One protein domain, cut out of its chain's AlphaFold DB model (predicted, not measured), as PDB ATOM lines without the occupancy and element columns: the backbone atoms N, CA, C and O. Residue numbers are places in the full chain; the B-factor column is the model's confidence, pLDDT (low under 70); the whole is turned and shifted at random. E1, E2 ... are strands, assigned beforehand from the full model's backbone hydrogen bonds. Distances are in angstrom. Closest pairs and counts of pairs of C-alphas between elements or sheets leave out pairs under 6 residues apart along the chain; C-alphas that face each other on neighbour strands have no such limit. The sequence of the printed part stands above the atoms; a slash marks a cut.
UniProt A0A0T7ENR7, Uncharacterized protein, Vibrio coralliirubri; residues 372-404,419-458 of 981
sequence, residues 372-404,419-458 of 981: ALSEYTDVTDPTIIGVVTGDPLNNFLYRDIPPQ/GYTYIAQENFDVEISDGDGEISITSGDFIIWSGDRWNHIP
ATOM      1  N   ALA A 372     168.718 225.921 225.172       81.25
ATOM      2  CA  ALA A 372     168.543 227.361 225.341       81.25
ATOM      3  C   ALA A 372     167.620 227.665 226.531       81.25
ATOM      4  O   ALA A 372     166.637 226.955 226.736       81.25
ATOM      5  N   LEU A 373     167.940 228.708 227.297       84.88
ATOM      6  CA  LEU A 373     167.287 229.096 228.546       84.88
ATOM      7  C   LEU A 373     166.469 230.389 228.367       84.88
ATOM      8  O   LEU A 373     166.964 231.367 227.802       84.88
ATOM      9  N   SER A 374     165.245 230.380 228.889       83.56
ATOM     10  CA  SER A 374     164.274 231.486 228.884       83.56
ATOM     11  C   SER A 374     163.645 231.672 230.269       83.56
ATOM     12  O   SER A 374     163.730 230.778 231.116       83.56
ATOM     13  N   GLU A 375     162.987 232.808 230.501       87.19
ATOM     14  CA  GLU A 375     162.395 233.151 231.801       87.19
ATOM     15  C   GLU A 375     161.261 232.183 232.195       87.19
ATOM     16  O   GLU A 375     160.372 231.859 231.398       87.19
ATOM     17  N   TYR A 376     161.254 231.728 233.452       83.44
ATOM     18  CA  TYR A 376     160.134 230.972 234.014       83.44
ATOM     19  C   TYR A 376     159.101 231.918 234.632       83.44
ATOM     20  O   TYR A 376     159.277 232.438 235.726       83.44
ATOM     21  N   THR A 377     157.998 232.129 233.917       79.88
ATOM     22  CA  THR A 377     156.982 233.140 234.262       79.88
ATOM     23  C   THR A 377     155.801 232.610 235.096       79.88
ATOM     24  O   THR A 377     154.919 233.384 235.475       79.88
ATOM     25  N   ASP A 378     155.757 231.310 235.421       74.75
ATOM     26  CA  ASP A 378     154.704 230.697 236.250       74.75
ATOM     27  C   ASP A 378     155.172 230.565 237.712       74.75
ATOM     28  O   ASP A 378     155.851 229.624 238.080       74.75
ATOM     29  N   VAL A 379     154.808 231.501 238.589       65.94
ATOM     30  CA  VAL A 379     155.315 231.587 239.982       65.94
ATOM     31  C   VAL A 379     154.844 230.471 240.941       65.94
ATOM     32  O   VAL A 379     154.889 230.633 242.163       65.94
ATOM     33  N   THR A 380     154.336 229.348 240.433       75.38
ATOM     34  CA  THR A 380     153.827 228.238 241.254       75.38
ATOM     35  C   THR A 380     154.925 227.381 241.891       75.38
ATOM     36  O   THR A 380     154.666 226.790 242.942       75.38
ATOM     37  N   ASP A 381     156.145 227.374 241.341       79.00
ATOM     38  CA  ASP A 381     157.336 226.782 241.964       79.00
ATOM     39  C   ASP A 381     158.522 227.771 241.932       79.00
ATOM     40  O   ASP A 381     159.149 227.950 240.887       79.00
ATOM     41  N   PRO A 382     158.859 228.428 243.059       72.75
ATOM     42  CA  PRO A 382     159.917 229.440 243.098       72.75
ATOM     43  C   PRO A 382     161.333 228.854 242.998       72.75
ATOM     44  O   PRO A 382     162.303 229.603 243.062       72.75
ATOM     45  N   THR A 383     161.487 227.530 242.895       79.88
ATOM     46  CA  THR A 383     162.807 226.894 242.795       79.88
ATOM     47  C   THR A 383     163.312 226.762 241.360       79.88
ATOM     48  O   THR A 383     164.446 226.327 241.169       79.88
ATOM     49  N   ILE A 384     162.520 227.129 240.349       84.31
ATOM     50  CA  ILE A 384     162.905 227.058 238.933       84.31
ATOM     51  C   ILE A 384     163.659 228.330 238.518       84.31
ATOM     52  O   ILE A 384     163.178 229.440 238.714       84.31
ATOM     53  N   ILE A 385     164.828 228.150 237.901       83.69
ATOM     54  CA  ILE A 385     165.703 229.211 237.382       83.69
ATOM     55  C   ILE A 385     165.253 229.690 235.997       83.69
ATOM     56  O   ILE A 385     165.422 230.848 235.635       83.69
ATOM     57  N   GLY A 386     164.716 228.789 235.180       83.50
ATOM     58  CA  GLY A 386     164.312 229.116 233.820       83.50
ATOM     59  C   GLY A 386     163.776 227.909 233.067       83.50
ATOM     60  O   GLY A 386     163.979 226.753 233.458       83.50
ATOM     61  N   VAL A 387     163.075 228.192 231.975       86.06
ATOM     62  CA  VAL A 387     162.557 227.192 231.042       86.06
ATOM     63  C   VAL A 387     163.646 226.853 230.041       86.06
ATOM     64  O   VAL A 387     164.208 227.743 229.406       86.06
ATOM     65  N   VAL A 388     163.920 225.564 229.866       85.00
ATOM     66  CA  VAL A 388     164.867 225.103 228.853       85.00
ATOM     67  C   VAL A 388     164.111 224.605 227.639       85.00
ATOM     68  O   VAL A 388     163.232 223.748 227.725       85.00
ATOM     69  N   THR A 389     164.527 225.083 226.476       81.12
ATOM     70  CA  THR A 389     164.149 224.512 225.188       81.12
ATOM     71  C   THR A 389     165.339 223.774 224.578       81.12
ATOM     72  O   THR A 389     166.478 224.235 224.627       81.12
ATOM     73  N   GLY A 390     165.089 222.589 224.015       79.25
ATOM     74  CA  GLY A 390     166.121 221.756 223.381       79.25
ATOM     75  C   GLY A 390     166.645 220.583 224.221       79.25
ATOM     76  O   GLY A 390     167.197 219.661 223.628       79.25
ATOM     77  N   ASP A 391     166.385 220.540 225.536       77.94
ATOM     78  CA  ASP A 391     166.740 219.412 226.417       77.94
ATOM     79  C   ASP A 391     165.481 218.750 227.018       77.94
ATOM     80  O   ASP A 391     164.968 219.217 228.037       77.94
ATOM     81  N   PRO A 392     164.960 217.658 226.420       76.06
ATOM     82  CA  PRO A 392     163.700 217.050 226.851       76.06
ATOM     83  C   PRO A 392     163.756 216.412 228.249       76.06
ATOM     84  O   PRO A 392     162.702 216.109 228.811       76.06
ATOM     85  N   LEU A 393     164.952 216.179 228.804       79.88
ATOM     86  CA  LEU A 393     165.125 215.662 230.167       79.88
ATOM     87  C   LEU A 393     165.093 216.781 231.213       79.88
ATOM     88  O   LEU A 393     164.702 216.535 232.352       79.88
ATOM     89  N   ASN A 394     165.448 218.003 230.812       82.88
ATOM     90  CA  ASN A 394     165.601 219.164 231.682       82.88
ATOM     91  C   ASN A 394     164.757 220.340 231.205       82.88
ATOM     92  O   ASN A 394     165.273 221.439 231.088       82.88
ATOM     93  N   ASN A 395     163.458 220.139 230.958       83.50
ATOM     94  CA  ASN A 395     162.563 221.208 230.477       83.50
ATOM     95  C   ASN A 395     162.518 222.452 231.397       83.50
ATOM     96  O   ASN A 395     162.113 223.527 230.960       83.50
ATOM     97  N   PHE A 396     162.931 222.311 232.660       85.31
ATOM     98  CA  PHE A 396     163.123 223.396 233.619       85.31
ATOM     99  C   PHE A 396     164.448 223.183 234.354       85.31
ATOM    100  O   PHE A 396     164.754 222.047 234.734       85.31
ATOM    101  N   LEU A 397     165.213 224.254 234.580       85.69
ATOM    102  CA  LEU A 397     166.369 224.223 235.485       85.69
ATOM    103  C   LEU A 397     165.933 224.641 236.880       85.69
ATOM    104  O   LEU A 397     165.169 225.589 237.013       85.69
ATOM    105  N   TYR A 398     166.447 223.975 237.911       85.81
ATOM    106  CA  TYR A 398     166.116 224.270 239.304       85.81
ATOM    107  C   TYR A 398     167.354 224.742 240.069       85.81
ATOM    108  O   TYR A 398     168.456 224.244 239.834       85.81
ATOM    109  N   ARG A 399     167.133 225.671 241.003       79.00
ATOM    110  CA  ARG A 399     168.111 226.507 241.710       79.00
ATOM    111  C   ARG A 399     169.297 225.745 242.295       79.00
ATOM    112  O   ARG A 399     170.427 226.168 242.134       79.00
ATOM    113  N   ASP A 400     169.070 224.561 242.853       77.12
ATOM    114  CA  ASP A 400     170.136 223.756 243.467       77.12
ATOM    115  C   ASP A 400     169.991 222.256 243.158       77.12
ATOM    116  O   ASP A 400     170.462 221.393 243.904       77.12
ATOM    117  N   ILE A 401     169.306 221.917 242.061       77.69
ATOM    118  CA  ILE A 401     169.139 220.525 241.628       77.69
ATOM    119  C   ILE A 401     169.988 220.309 240.373       77.69
ATOM    120  O   ILE A 401     169.823 221.056 239.403       77.69
ATOM    121  N   PRO A 402     170.866 219.288 240.352       77.06
ATOM    122  CA  PRO A 402     171.618 218.964 239.152       77.06
ATOM    123  C   PRO A 402     170.669 218.627 237.995       77.06
ATOM    124  O   PRO A 402     169.619 218.011 238.227       77.06
ATOM    125  N   PRO A 403     171.044 218.962 236.749       76.25
ATOM    126  CA  PRO A 403     170.276 218.555 235.584       76.25
ATOM    127  C   PRO A 403     170.107 217.027 235.572       76.25
ATOM    128  O   PRO A 403     171.043 216.263 235.822       76.25
ATOM    129  N   GLN A 404     168.875 216.587 235.329       77.00
ATOM    130  CA  GLN A 404     168.485 215.197 235.174       77.00
ATOM    131  C   GLN A 404     169.266 214.568 234.018       77.00
ATOM    132  O   GLN A 404     169.202 215.003 232.866       77.00
ATOM    133  N   GLY A 419     179.133 219.807 233.464       66.00
ATOM    134  CA  GLY A 419     179.411 220.266 232.095       66.00
ATOM    135  C   GLY A 419     178.173 220.489 231.222       66.00
ATOM    136  O   GLY A 419     178.315 220.944 230.087       66.00
ATOM    137  N   TYR A 420     176.967 220.247 231.748       78.69
ATOM    138  CA  TYR A 420     175.726 220.659 231.090       78.69
ATOM    139  C   TYR A 420     175.670 222.192 231.021       78.69
ATOM    140  O   TYR A 420     175.719 222.870 232.051       78.69
ATOM    141  N   THR A 421     175.613 222.720 229.797       80.19
ATOM    142  CA  THR A 421     175.704 224.154 229.484       80.19
ATOM    143  C   THR A 421     174.471 224.611 228.709       80.19
ATOM    144  O   THR A 421     174.103 223.983 227.710       80.19
ATOM    145  N   TYR A 422     173.884 225.726 229.148       85.00
ATOM    146  CA  TYR A 422     172.722 226.388 228.552       85.00
ATOM    147  C   TYR A 422     173.035 227.865 228.271       85.00
ATOM    148  O   TYR A 422     173.868 228.465 228.949       85.00
ATOM    149  N   ILE A 423     172.388 228.455 227.264       84.12
ATOM    150  CA  ILE A 423     172.563 229.869 226.878       84.12
ATOM    151  C   ILE A 423     171.252 230.637 227.042       84.12
ATOM    152  O   ILE A 423     170.208 230.157 226.599       84.12
ATOM    153  N   ALA A 424     171.300 231.817 227.654       81.81
ATOM    154  CA  ALA A 424     170.140 232.678 227.837       81.81
ATOM    155  C   ALA A 424     169.752 233.370 226.526       81.81
ATOM    156  O   ALA A 424     170.596 233.963 225.851       81.81
ATOM    157  N   GLN A 425     168.476 233.298 226.151       82.31
ATOM    158  CA  GLN A 425     167.962 233.919 224.921       82.31
ATOM    159  C   GLN A 425     167.306 235.284 225.130       82.31
ATOM    160  O   GLN A 425     167.016 235.980 224.159       82.31
ATOM    161  N   GLU A 426     167.060 235.667 226.374       80.25
ATOM    162  CA  GLU A 426     166.420 236.925 226.730       80.25
ATOM    163  C   GLU A 426     166.964 237.427 228.063       80.25
ATOM    164  O   GLU A 426     167.694 236.712 228.751       80.25
ATOM    165  N   ASN A 427     166.629 238.670 228.398       83.31
ATOM    166  CA  ASN A 427     167.030 239.259 229.663       83.31
ATOM    167  C   ASN A 427     165.985 238.919 230.727       83.31
ATOM    168  O   ASN A 427     164.817 239.252 230.527       83.31
ATOM    169  N   PHE A 428     166.393 238.327 231.843       84.31
ATOM    170  CA  PHE A 428     165.516 238.080 232.986       84.31
ATOM    171  C   PHE A 428     166.306 238.039 234.293       84.31
ATOM    172  O   PHE A 428     167.499 237.734 234.303       84.31
ATOM    173  N   ASP A 429     165.628 238.357 235.390       83.31
ATOM    174  CA  ASP A 429     166.209 238.358 236.727       83.31
ATOM    175  C   ASP A 429     165.802 237.067 237.437       83.31
ATOM    176  O   ASP A 429     164.624 236.712 237.477       83.31
ATOM    177  N   VAL A 430     166.769 236.323 237.967       83.06
ATOM    178  CA  VAL A 430     166.476 235.104 238.723       83.06
ATOM    179  C   VAL A 430     167.556 234.807 239.751       83.06
ATOM    180  O   VAL A 430     168.734 235.109 239.567       83.06
ATOM    181  N   GLU A 431     167.167 234.187 240.856       81.56
ATOM    182  CA  GLU A 431     168.111 233.670 241.841       81.56
ATOM    183  C   GLU A 431     168.556 232.255 241.427       81.56
ATOM    184  O   GLU A 431     167.757 231.318 241.438       81.56
ATOM    185  N   ILE A 432     169.828 232.089 241.041       78.00
ATOM    186  CA  ILE A 432     170.365 230.818 240.511       78.00
ATOM    187  C   ILE A 432     170.966 229.880 241.576       78.00
ATOM    188  O   ILE A 432     171.323 228.759 241.227       78.00
ATOM    189  N   SER A 433     171.051 230.304 242.847       72.38
ATOM    190  CA  SER A 433     171.380 229.472 244.026       72.38
ATOM    191  C   SER A 433     170.789 230.090 245.311       72.38
ATOM    192  O   SER A 433     170.666 231.311 245.392       72.38
ATOM    193  N   ASP A 434     170.362 229.280 246.292       71.31
ATOM    194  CA  ASP A 434     169.653 229.756 247.500       71.31
ATOM    195  C   ASP A 434     170.480 230.752 248.349       71.31
ATOM    196  O   ASP A 434     171.481 230.382 248.966       71.31
ATOM    197  N   GLY A 435     170.030 232.012 248.430       65.50
ATOM    198  CA  GLY A 435     170.614 233.060 249.276       65.50
ATOM    199  C   GLY A 435     171.539 234.056 248.562       65.50
ATOM    200  O   GLY A 435     172.026 234.976 249.228       65.50
ATOM    201  N   ASP A 436     171.755 233.911 247.251       59.00
ATOM    202  CA  ASP A 436     172.627 234.783 246.443       59.00
ATOM    203  C   ASP A 436     171.914 236.041 245.901       59.00
ATOM    204  O   ASP A 436     172.570 236.959 245.401       59.00
ATOM    205  N   GLY A 437     170.592 236.148 246.075       74.19
ATOM    206  CA  GLY A 437     169.801 237.264 245.553       74.19
ATOM    207  C   GLY A 437     169.531 237.155 244.048       74.19
ATOM    208  O   GLY A 437     170.126 236.352 243.335       74.19
ATOM    209  N   GLU A 438     168.576 237.944 243.561       77.81
ATOM    210  CA  GLU A 438     168.172 237.950 242.148       77.81
ATOM    211  C   GLU A 438     169.321 238.486 241.264       77.81
ATOM    212  O   GLU A 438     169.820 239.589 241.504       77.81
ATOM    213  N   ILE A 439     169.764 237.703 240.271       76.75
ATOM    214  CA  ILE A 439     170.821 238.062 239.310       76.75
ATOM    215  C   ILE A 439     170.182 238.341 237.950       76.75
ATOM    216  O   ILE A 439     169.425 237.514 237.445       76.75
ATOM    217  N   SER A 440     170.543 239.469 237.333       82.06
ATOM    218  CA  SER A 440     170.167 239.786 235.954       82.06
ATOM    219  C   SER A 440     170.975 238.961 234.959       82.06
ATOM    220  O   SER A 440     172.172 239.191 234.772       82.06
ATOM    221  N   ILE A 441     170.313 238.014 234.303       80.88
ATOM    222  CA  ILE A 441     170.846 237.277 233.162       80.88
ATOM    223  C   ILE A 441     170.484 238.063 231.906       80.88
ATOM    224  O   ILE A 441     169.314 238.346 231.666       80.88
ATOM    225  N   THR A 442     171.478 238.412 231.095       83.50
ATOM    226  CA  THR A 442     171.299 239.073 229.798       83.50
ATOM    227  C   THR A 442     171.304 238.060 228.653       83.50
ATOM    228  O   THR A 442     171.990 237.040 228.689       83.50
ATOM    229  N   SER A 443     170.547 238.344 227.593       79.88
ATOM    230  CA  SER A 443     170.545 237.574 226.352       79.88
ATOM    231  C   SER A 443     171.973 237.422 225.825       79.88
ATOM    232  O   SER A 443     172.632 238.415 225.517       79.88
ATOM    233  N   GLY A 444     172.412 236.179 225.642       75.56
ATOM    234  CA  GLY A 444     173.776 235.827 225.243       75.56
ATOM    235  C   GLY A 444     174.659 235.311 226.381       75.56
ATOM    236  O   GLY A 444     175.718 234.753 226.094       75.56
ATOM    237  N   ASP A 445     174.227 235.425 227.638       83.69
ATOM    238  CA  ASP A 445     174.960 234.887 228.784       83.69
ATOM    239  C   ASP A 445     174.854 233.355 228.870       83.69
ATOM    240  O   ASP A 445     173.877 232.742 228.428       83.69
ATOM    241  N   PHE A 446     175.861 232.716 229.474       81.69
ATOM    242  CA  PHE A 446     175.911 231.258 229.649       81.69
ATOM    243  C   PHE A 446     175.655 230.837 231.096       81.69
ATOM    244  O   PHE A 446     176.134 231.483 232.033       81.69
ATOM    245  N   ILE A 447     174.969 229.699 231.258       82.81
ATOM    246  CA  ILE A 447     174.699 229.038 232.540       82.81
ATOM    247  C   ILE A 447     175.176 227.580 232.514       82.81
ATOM    248  O   ILE A 447     174.826 226.816 231.614       82.81
ATOM    249  N   ILE A 448     175.991 227.190 233.503       83.50
ATOM    250  CA  ILE A 448     176.679 225.884 233.540       83.50
ATOM    251  C   ILE A 448     176.529 225.209 234.907       83.50
ATOM    252  O   ILE A 448     176.762 225.849 235.936       83.50
ATOM    253  N   TRP A 449     176.223 223.902 234.924       83.19
ATOM    254  CA  TRP A 449     176.244 223.093 236.150       83.19
ATOM    255  C   TRP A 449     177.656 222.580 236.455       83.19
ATOM    256  O   TRP A 449     178.242 221.804 235.690       83.19
ATOM    257  N   SER A 450     178.199 222.992 237.601       70.31
ATOM    258  CA  SER A 450     179.582 222.692 238.010       70.31
ATOM    259  C   SER A 450     179.728 221.552 239.030       70.31
ATOM    260  O   SER A 450     180.838 221.241 239.456       70.31
ATOM    261  N   GLY A 451     178.628 220.863 239.344       71.12
ATOM    262  CA  GLY A 451     178.588 219.691 240.224       71.12
ATOM    263  C   GLY A 451     177.837 219.911 241.528       71.12
ATOM    264  O   GLY A 451     177.233 218.964 242.027       71.12
ATOM    265  N   ASP A 452     177.805 221.141 242.028       75.06
ATOM    266  CA  ASP A 452     177.113 221.528 243.260       75.06
ATOM    267  C   ASP A 452     176.244 222.795 243.130       75.06
ATOM    268  O   ASP A 452     175.373 222.992 243.971       75.06
ATOM    269  N   ARG A 453     176.426 223.615 242.084       79.25
ATOM    270  CA  ARG A 453     175.601 224.804 241.775       79.25
ATOM    271  C   ARG A 453     175.678 225.224 240.301       79.25
ATOM    272  O   ARG A 453     176.609 224.827 239.579       79.25
ATOM    273  N   TRP A 454     174.729 226.065 239.883       84.75
ATOM    274  CA  TRP A 454     174.749 226.784 238.603       84.75
ATOM    275  C   TRP A 454     175.655 228.022 238.673       84.75
ATOM    276  O   TRP A 454     175.622 228.759 239.653       84.75
ATOM    277  N   ASN A 455     176.447 228.269 237.625       81.88
ATOM    278  CA  ASN A 455     177.266 229.482 237.489       81.88
ATOM    279  C   ASN A 455     176.824 230.308 236.269       81.88
ATOM    280  O   ASN A 455     176.661 229.734 235.190       81.88
ATOM    281  N   HIS A 456     176.702 231.633 236.433       82.50
ATOM    282  CA  HIS A 456     176.389 232.624 235.385       82.50
ATOM    283  C   HIS A 456     177.651 233.364 234.899       82.50
ATOM    284  O   HIS A 456     178.540 233.665 235.698       82.50
ATOM    285  N   ILE A 457     177.743 233.637 233.591       80.31
ATOM    286  CA  ILE A 457     178.879 234.320 232.939       80.31
ATOM    287  C   ILE A 457     178.363 235.497 232.061       80.31
ATOM    288  O   ILE A 457     177.776 235.200 231.018       80.31
ATOM    289  N   PRO A 458     178.592 236.784 232.435       69.81
ATOM    290  CA  PRO A 458     178.083 237.982 231.724       69.81
ATOM    291  C   PRO A 458     179.004 238.575 230.618       69.81
ATOM    292  O   PRO A 458     180.226 238.408 230.681       69.81
TER     293      PRO A 458
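This is residues 372 to 404 and 419 to 458 of the 981 residues of an uncharacterized protein of Vibrio coralliirubri (UniProt A0A0T7ENR7). One strongly twisted sheet of six strands curls like part of a barrel, with E3, E2 and E1 on one side and E4, E7 and E8 on the other; its edge strands E3 and E8 are apart. The small hairpin E5 and E6 lies across one end of this trough, near E2 with E5 and near E4 and E8 with E6, over few contacts. The printed part has 73 residues, no named helix and eight named strands, E1 to E8 in chain order; the large sheet runs E3 E2 E1 E4 E7 E8 and is mixed, and E5 and E6 are antiparallel. The class is all strand, though under half of the residues, 30 of 73, are in named strands. The whole is compact, with a radius of gyration of the C-alphas of 10.8 A and a rounded outline of 24 by 23 by 23 A.

In the large sheet E1, residues 372 to 374, and E4, residues 421 to 424, are parallel neighbours at 45 degrees, with N 373 and O 423 2.8 A apart, within hydrogen-bond range. E2, residues 384 to 389, is antiparallel to E1, with N 387 and O 374 2.8 A apart. E3, residues 396 to 398, is antiparallel to E2, with N 385 and O 397 2.7 A apart. E1, E2 and E3 form a meander, each strand the antiparallel neighbour of the one before. The pairing is staggered: E2 pairs with E3 over residues 384 to 387 and with E1 over 387 to 389. E7, residues 446 to 449, is antiparallel to E4, with N 447 and O 422 2.8 A apart. E7 and E8, residues 454 to 457, form a hairpin, with N 455 and O 448 3.0 A apart. E5, residues 428 to 430, and E6, residues 439 to 441, form another hairpin, with N 441 and O 428 2.8 A apart. The closest C-alphas of E2 and E5 are those of Ile 385 and Val 430, 6.1 A apart; those of E6 and E8 are Ile 441 and His 456, 7.6 A apart.

E1 begins at C-alpha 372 (168.543, 227.361, 225.341). E2 is the longest strand, 14.0 A from C-alpha 384 (162.905, 227.058, 238.933) to C-alpha 389. E7 measures 10.4 A, and E4 and E8 10.3 A each; E8 ends at C-alpha 457 (178.879, 234.320, 232.939). E1 measures 6.9 A, E3 and E5 6.5 A each, and E6 6.2 A.

The two C-alphas farthest apart are those of Gly 390 and Gly 435, 28.6 A. Residues 405 to 418 are not printed, and C-alphas 404 and 419 are 12.4 A apart across this cut. Of the links that are printed whole, none is long. The mean pLDDT of the printed part is 79.4; residues 379, 419, 435 to 436 and 458 are under 70.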